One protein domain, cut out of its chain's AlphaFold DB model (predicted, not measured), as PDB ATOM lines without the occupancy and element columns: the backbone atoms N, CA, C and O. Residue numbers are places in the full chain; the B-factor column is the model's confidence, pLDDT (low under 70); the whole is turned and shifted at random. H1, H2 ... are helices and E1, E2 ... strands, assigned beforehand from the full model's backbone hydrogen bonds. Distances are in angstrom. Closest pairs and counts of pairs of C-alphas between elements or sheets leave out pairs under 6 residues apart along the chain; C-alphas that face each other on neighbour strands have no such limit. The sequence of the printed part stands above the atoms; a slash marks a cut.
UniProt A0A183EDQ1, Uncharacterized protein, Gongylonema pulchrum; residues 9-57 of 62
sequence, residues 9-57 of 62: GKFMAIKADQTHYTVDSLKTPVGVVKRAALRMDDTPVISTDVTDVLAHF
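AT A GLANCE: This is residues 9 to 57 of the 62 residues of an uncharacterized protein of Gongylonema pulchrum (UniProt A0A183EDQ1). This is a small, twisted sheet of three strands, sharply folded where E2 and E3 bend, with a thin arm that leads away from it and ends in one short helix. Residues 49 to 57 stick out from the body, and H1, residues 51 to 56, sits in that arm well away from the sheet. The printed part has 49 residues, with three named strands and one named helix in the order E1, E2, E3, H1 along the chain; the sheet has the order E1, E2, E3 and is antiparallel throughout, and the class is mostly strand. The whole is only just loose, close to compact, with a radius of gyration of the C-alphas of 12.0 A, and the C-alphas span 31 by 29 by 18 A, with the arm adding to the length.

IN THESE COORDINATES: Begin with the sheet, at its inner strand. E2 holds residues 20 to 28; find C-alpha 20 at (24.428, 47.915, 0.389), and from there the strand runs 17.5 A to C-alpha 28. On the way it bends by 95 degrees at Ser 25. E3 holds residues 31 to 39 and measures 19.0 A from first to last C-alpha; it bends by 91 degrees at Lys 34. E1 holds residues 9 to 14; find Gly 9, the first printed residue, with its C-alpha at (35.817, 45.212, 8.368), and follow the strand for 13.8 A to C-alpha 14. H1 holds residues 51 to 56 and measures 9.0 A; look for its last C-alpha, that of His 56, at (39.488, 26.225, 5.462).

HOW THE PARTS SIT: Look first at E2, the inner strand, with the edge strands E1 and E3 as its neighbours. The three make a meander, each strand the antiparallel neighbour of the one before. E2 and E3 form a hairpin, with 160 degrees between their directions. Their C-alphas 25 and 34, where the two strands bend, face each other at 4.5 A, and there you will find N 25 and O 34 within hydrogen-bond range at 2.8 A. Nearer the turn, N 28 and O 31 are also within range, at 2.9 A. E1 and E2 form a second hairpin, with 172 degrees between their directions. C-alphas 9 and 26 face each other at 4.2 A, and so do C-alphas 14 and 21 at 4.7 A. Across this pair, look for N 22 and O 13 at 2.8 A and N 10 and O 24 at 2.9 A, both within hydrogen-bond range. The sheet's C-alphas lie up to 4.9 A off the best plane through them. H1 is not on the sheet, with 0 pairs of C-alphas within 10 A, and it is apart from E1 and from E2. In its backbone, 1 of 2 O i to N i+4 pairs is within hydrogen-bond range, and 2 of 3 O i to N i+3 pairs are.

THE WHOLE: The two C-alphas farthest apart are those of Val 30, between E2 and E3, and Phe 57, the last printed residue, at 35.2 A. Set aside residues 49 to 57, which stand free, and the remaining 40 residues span 28 by 18 by 16 A with a radius of gyration of 9.9 A. The printed part has no cut. The links E1 to E2 and E2 to E3 are tight, with 5 and 2 residues, while the link from E3 to H1 is long, with 11 residues. The mean pLDDT of the printed part is 88.5; turn to residues 52 to 57 for the values under 70. H1 has a mean of 64, against 96 for E2 and for E3.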
ATOM      1  N   GLY A   9      36.771  45.880   7.492       93.44
ATOM      2  CA  GLY A   9      35.817  45.212   8.368       93.44
ATOM      3  C   GLY A   9      35.497  43.815   7.871       93.44
ATOM      4  O   GLY A   9      35.935  43.411   6.793       93.44
ATOM      5  N   LYS A  10      34.731  43.069   8.665       93.19
ATOM      6  CA  LYS A  10      34.318  41.717   8.310       93.19
ATOM      7  C   LYS A  10      33.103  41.789   7.394       93.19
ATOM      8  O   LYS A  10      32.027  42.201   7.828       93.19
ATOM      9  N   PHE A  11      33.271  41.384   6.140       91.56
ATOM     10  CA  PHE A  11      32.153  41.251   5.211       91.56
ATOM     11  C   PHE A  11      31.134  40.238   5.745       91.56
ATOM     12  O   PHE A  11      31.516  39.147   6.168       91.56
ATOM     13  N   MET A  12      29.849  40.599   5.729       93.44
ATOM     14  CA  MET A  12      28.775  39.726   6.207       93.44
ATOM     15  C   MET A  12      27.803  39.344   5.101       93.44
ATOM     16  O   MET A  12      27.512  38.164   4.930       93.44
ATOM     17  N   ALA A  13      27.277  40.327   4.373       93.94
ATOM     18  CA  ALA A  13      26.278  40.090   3.339       93.94
ATOM     19  C   ALA A  13      26.185  41.272   2.370       93.94
ATOM     20  O   ALA A  13      26.624  42.381   2.672       93.94
ATOM     21  N   ILE A  14      25.532  41.035   1.237       94.88
ATOM     22  CA  ILE A  14      25.029  42.074   0.337       94.88
ATOM     23  C   ILE A  14      23.506  42.086   0.468       94.88
ATOM     24  O   ILE A  14      22.877  41.027   0.523       94.88
ATOM     25  N   LYS A  15      22.903  43.275   0.551       95.56
ATOM     26  CA  LYS A  15      21.439  43.412   0.523       95.56
ATOM     27  C   LYS A  15      20.901  42.845  -0.799       95.56
ATOM     28  O   LYS A  15      21.541  43.009  -1.828       95.56
ATOM     29  N   ALA A  16      19.728  42.211  -0.792       95.50
ATOM     30  CA  ALA A  16      19.185  41.521  -1.970       95.50
ATOM     31  C   ALA A  16      19.042  42.410  -3.225       95.50
ATOM     32  O   ALA A  16      19.187  41.922  -4.339       95.50
ATOM     33  N   ASP A  17      18.801  43.710  -3.042       96.56
ATOM     34  CA  ASP A  17      18.726  44.701  -4.124       96.56
ATOM     35  C   ASP A  17      20.097  45.232  -4.584       96.56
ATOM     36  O   ASP A  17      20.157  46.136  -5.408       96.56
ATOM     37  N   GLN A  18      21.191  44.697  -4.040       93.62
ATOM     38  CA  GLN A  18      22.572  45.072  -4.348       93.62
ATOM     39  C   GLN A  18      22.888  46.554  -4.111       93.62
ATOM     40  O   GLN A  18      23.772  47.112  -4.745       93.62
ATOM     41  N   THR A  19      22.212  47.206  -3.164       95.81
ATOM     42  CA  THR A  19      22.482  48.626  -2.856       95.81
ATOM     43  C   THR A  19      23.444  48.829  -1.684       95.81
ATOM     44  O   THR A  19      24.013  49.912  -1.526       95.81
ATOM     45  N   HIS A  20      23.633  47.808  -0.837       96.38
ATOM     46  CA  HIS A  20      24.428  47.915   0.389       96.38
ATOM     47  C   HIS A  20      25.278  46.673   0.672       96.38
ATOM     48  O   HIS A  20      24.835  45.539   0.466       96.38
ATOM     49  N   TYR A  21      26.448  46.908   1.265       94.75
ATOM     50  CA  TYR A  21      27.247  45.910   1.971       94.75
ATOM     51  C   TYR A  21      26.948  45.961   3.468       94.75
ATOM     52  O   TYR A  21      27.023  47.022   4.087       94.75
ATOM     53  N   THR A  22      26.684  44.810   4.070       95.88
ATOM     54  CA  THR A  22      26.628  44.657   5.524       95.88
ATOM     55  C   THR A  22      28.005  44.238   6.023       95.88
ATOM     56  O   THR A  22      28.544  43.216   5.590       95.88
ATOM     57  N   VAL A  23      28.568  45.022   6.940       95.00
ATOM     58  CA  VAL A  23      29.919  44.832   7.480       95.00
ATOM     59  C   VAL A  23      29.864  44.861   9.006       95.00
ATOM     60  O   VAL A  23      29.216  45.725   9.600       95.00
ATOM     61  N   ASP A  24      30.546  43.918   9.647       96.38
ATOM     62  CA  ASP A  24      30.730  43.886  11.099       96.38
ATOM     63  C   ASP A  24      32.136  44.385  11.467       96.38
ATOM     64  O   ASP A  24      33.091  44.227  10.700       96.38
ATOM     65  N   SER A  25      32.263  45.000  12.642       96.62
ATOM     66  CA  SER A  25      33.523  45.527  13.181       96.62
ATOM     67  C   SER A  25      34.285  46.428  12.192       96.62
ATOM     68  O   SER A  25      35.487  46.261  11.976       96.62
ATOM     69  N   LEU A  26      33.579  47.380  11.573       95.69
ATOM     70  CA  LEU A  26      34.136  48.311  10.592       95.69
ATOM     71  C   LEU A  26      35.094  49.297  11.275       95.69
ATOM     72  O   LEU A  26      34.680  50.179  12.028       95.69
ATOM     73  N   LYS A  27      36.381  49.162  10.982       96.12
ATOM     74  CA  LYS A  27      37.453  50.055  11.416       96.12
ATOM     75  C   LYS A  27      37.531  51.249  10.475       96.12
ATOM     76  O   LYS A  27      37.716  51.090   9.271       96.12
ATOM     77  N   THR A  28      37.421  52.439  11.045       94.00
ATOM     78  CA  THR A  28      37.590  53.732  10.371       94.00
ATOM     79  C   THR A  28      38.733  54.501  11.042       94.00
ATOM     80  O   THR A  28      39.127  54.135  12.152       94.00
ATOM     81  N   PRO A  29      39.245  55.594  10.446       92.81
ATOM     82  CA  PRO A  29      40.276  56.418  11.086       92.81
ATOM     83  C   PRO A  29      39.873  57.004  12.449       92.81
ATOM     84  O   PRO A  29      40.738  57.307  13.262       92.81
ATOM     85  N   VAL A  30      38.569  57.163  12.706       93.38
ATOM     86  CA  VAL A  30      38.044  57.774  13.941       93.38
ATOM     87  C   VAL A  30      37.730  56.721  15.012       93.38
ATOM     88  O   VAL A  30      37.637  57.039  16.194       93.38
ATOM     89  N   GLY A  31      37.575  55.455  14.625       95.31
ATOM     90  CA  GLY A  31      37.247  54.380  15.556       95.31
ATOM     91  C   GLY A  31      36.557  53.190  14.901       95.31
ATOM     92  O   GLY A  31      36.507  53.062  13.674       95.31
ATOM     93  N   VAL A  32      36.020  52.304  15.741       96.94
ATOM     94  CA  VAL A  32      35.366  51.060  15.316       96.94
ATOM     95  C   VAL A  32      33.852  51.186  15.413       96.94
ATOM     96  O   VAL A  32      33.307  51.476  16.476       96.94
ATOM     97  N   VAL A  33      33.165  50.894  14.311       97.06
ATOM     98  CA  VAL A  33      31.709  50.767  14.255       97.06
ATOM     99  C   VAL A  33      31.351  49.287  14.325       97.06
ATOM    100  O   VAL A  33      31.762  48.497  13.478       97.06
ATOM    101  N   LYS A  34      30.567  48.895  15.337       97.06
ATOM    102  CA  LYS A  34      30.230  47.483  15.579       97.06
ATOM    103  C   LYS A  34      29.535  46.836  14.379       97.06
ATOM    104  O   LYS A  34      29.922  45.747  13.991       97.06
ATOM    105  N   ARG A  35      28.541  47.502  13.785       96.12
ATOM    106  CA  ARG A  35      27.825  47.052  12.579       96.12
ATOM    107  C   ARG A  35      27.530  48.240  11.683       96.12
ATOM    108  O   ARG A  35      27.051  49.259  12.178       96.12
ATOM    109  N   ALA A  36      27.781  48.095  10.390       95.38
ATOM    110  CA  ALA A  36      27.566  49.141   9.405       95.38
ATOM    111  C   ALA A  36      26.912  48.579   8.138       95.38
ATOM    112  O   ALA A  36      27.197  47.456   7.719       95.38
ATOM    113  N   ALA A  37      26.062  49.396   7.519       95.31
ATOM    114  CA  ALA A  37      25.590  49.200   6.157       95.31
ATOM    115  C   ALA A  37      26.262  50.256   5.274       95.31
ATOM    116  O   ALA A  37      26.007  51.449   5.431       95.31
ATOM    117  N   LEU A  38      27.153  49.828   4.384       94.62
ATOM    118  CA  LEU A  38      27.844  50.709   3.447       94.62
ATOM    119  C   LEU A  38      27.069  50.742   2.136       94.62
ATOM    120  O   LEU A  38      26.873  49.696   1.521       94.62
ATOM    121  N   ARG A  39      26.650  51.931   1.698       95.00
ATOM    122  CA  ARG A  39      26.086  52.110   0.355       95.00
ATOM    123  C   ARG A  39      27.149  51.813  -0.696       95.00
ATOM    124  O   ARG A  39      28.301  52.234  -0.546       95.00
ATOM    125  N   MET A  40      26.759  51.105  -1.753       93.94
ATOM    126  CA  MET A  40      27.671  50.803  -2.858       93.94
ATOM    127  C   MET A  40      28.080  52.070  -3.613       93.94
ATOM    128  O   MET A  40      29.256  52.226  -3.915       93.94
ATOM    129  N   ASP A  41      27.162  53.024  -3.787       93.06
ATOM    130  CA  ASP A  41      27.445  54.319  -4.428       93.06
ATOM    131  C   ASP A  41      28.506  55.129  -3.669       93.06
ATOM    132  O   ASP A  41      29.338  55.815  -4.261       93.06
ATOM    133  N   ASP A  42      28.526  54.993  -2.341       88.75
ATOM    134  CA  ASP A  42      29.535  55.613  -1.489       88.75
ATOM    135  C   ASP A  42      30.846  54.802  -1.477       88.75
ATOM    136  O   ASP A  42      31.823  55.253  -0.884       88.75
ATOM    137  N   THR A  43      30.908  53.611  -2.094       87.38
ATOM    138  CA  THR A  43      31.999  52.618  -2.013       87.38
ATOM    139  C   THR A  43      32.550  52.256  -3.400       87.38
ATOM    140  O   THR A  43      32.279  51.174  -3.910       87.38
ATOM    141  N   PRO A  44      33.391  53.122  -3.999       82.44
ATOM    142  CA  PRO A  44      33.851  52.944  -5.378       82.44
ATOM    143  C   PRO A  44      34.787  51.744  -5.574       82.44
ATOM    144  O   PRO A  44      34.909  51.233  -6.681       82.44
ATOM    145  N   VAL A  45      35.471  51.302  -4.514       86.06
ATOM    146  CA  VAL A  45      36.381  50.154  -4.549       86.06
ATOM    147  C   VAL A  45      36.165  49.313  -3.300       86.06
ATOM    148  O   VAL A  45      36.161  49.837  -2.183       86.06
ATOM    149  N   ILE A  46      36.035  48.004  -3.501       87.88
ATOM    150  CA  ILE A  46      36.072  46.991  -2.452       87.88
ATOM    151  C   ILE A  46      37.158  45.974  -2.797       87.88
ATOM    152  O   ILE A  46      37.301  45.559  -3.943       87.88
ATOM    153  N   SER A  47      37.934  45.588  -1.791       87.50
ATOM    154  CA  SER A  47      38.878  44.481  -1.875       87.50
ATOM    155  C   SER A  47      38.609  43.559  -0.698       87.50
ATOM    156  O   SER A  47      38.306  44.026   0.402       87.50
ATOM    157  N   THR A  48      38.682  42.259  -0.942       83.62
ATOM    158  CA  THR A  48      38.532  41.239   0.088       83.62
ATOM    159  C   THR A  48      39.743  40.329   0.045       83.62
ATOM    160  O   THR A  48      40.153  39.883  -1.024       83.62
ATOM    161  N   ASP A  49      40.298  40.042   1.215       81.75
ATOM    162  CA  ASP A  49      41.273  38.974   1.362       81.75
ATOM    163  C   ASP A  49      40.506  37.667   1.595       81.75
ATOM    164  O   ASP A  49      39.713  37.558   2.532       81.75
ATOM    165  N   VAL A  50      40.674  36.705   0.690       72.19
ATOM    166  CA  VAL A  50      39.987  35.403   0.731       72.19
ATOM    167  C   VAL A  50      40.910  34.317   1.296       72.19
ATOM    168  O   VAL A  50      40.507  33.161   1.409       72.19
ATOM    169  N   THR A  51      42.136  34.668   1.695       75.38
ATOM    170  CA  THR A  51      43.150  33.717   2.176       75.38
ATOM    171  C   THR A  51      42.635  32.892   3.356       75.38
ATOM    172  O   THR A  51      42.786  31.671   3.362       75.38
ATOM    173  N   ASP A  52      41.910  33.515   4.291       66.19
ATOM    174  CA  ASP A  52      41.296  32.819   5.429       66.19
ATOM    175  C   ASP A  52      40.195  31.831   5.013       66.19
ATOM    176  O   ASP A  52      40.041  30.776   5.629       66.19
ATOM    177  N   VAL A  53      39.426  32.127   3.960       63.28
ATOM    178  CA  VAL A  53      38.379  31.221   3.453       63.28
ATOM    179  C   VAL A  53      39.012  30.026   2.742       63.28
ATOM    180  O   VAL A  53      38.591  28.886   2.946       63.28
ATOM    181  N   LEU A  54      40.056  30.268   1.948       59.94
ATOM    182  CA  LEU A  54      40.769  29.222   1.214       59.94
ATOM    183  C   LEU A  54      41.548  28.284   2.146       59.94
ATOM    184  O   LEU A  54      41.597  27.088   1.881       59.94
ATOM    185  N   ALA A  55      42.074  28.779   3.270       61.56
ATOM    186  CA  ALA A  55      42.741  27.947   4.277       61.56
ATOM    187  C   ALA A  55      41.808  26.899   4.922       61.56
ATOM    188  O   ALA A  55      42.269  25.844   5.360       61.56
ATOM    189  N   HIS A  56      40.497  27.162   4.955       59.88
ATOM    190  CA  HIS A  56      39.488  26.225   5.462       59.88
ATOM    191  C   HIS A  56      38.933  25.291   4.377       59.88
ATOM    192  O   HIS A  56      38.375  24.240   4.699       59.88
ATOM    193  N   PHE A  57      39.134  25.616   3.098       58.03
ATOM    194  CA  PHE A  57      38.923  24.688   1.993       58.03
ATOM    195  C   PHE A  57      40.150  23.778   1.857       58.03
ATOM    196  O   PHE A  57      41.001  23.955   0.987       58.03
TER     197      PHE A  57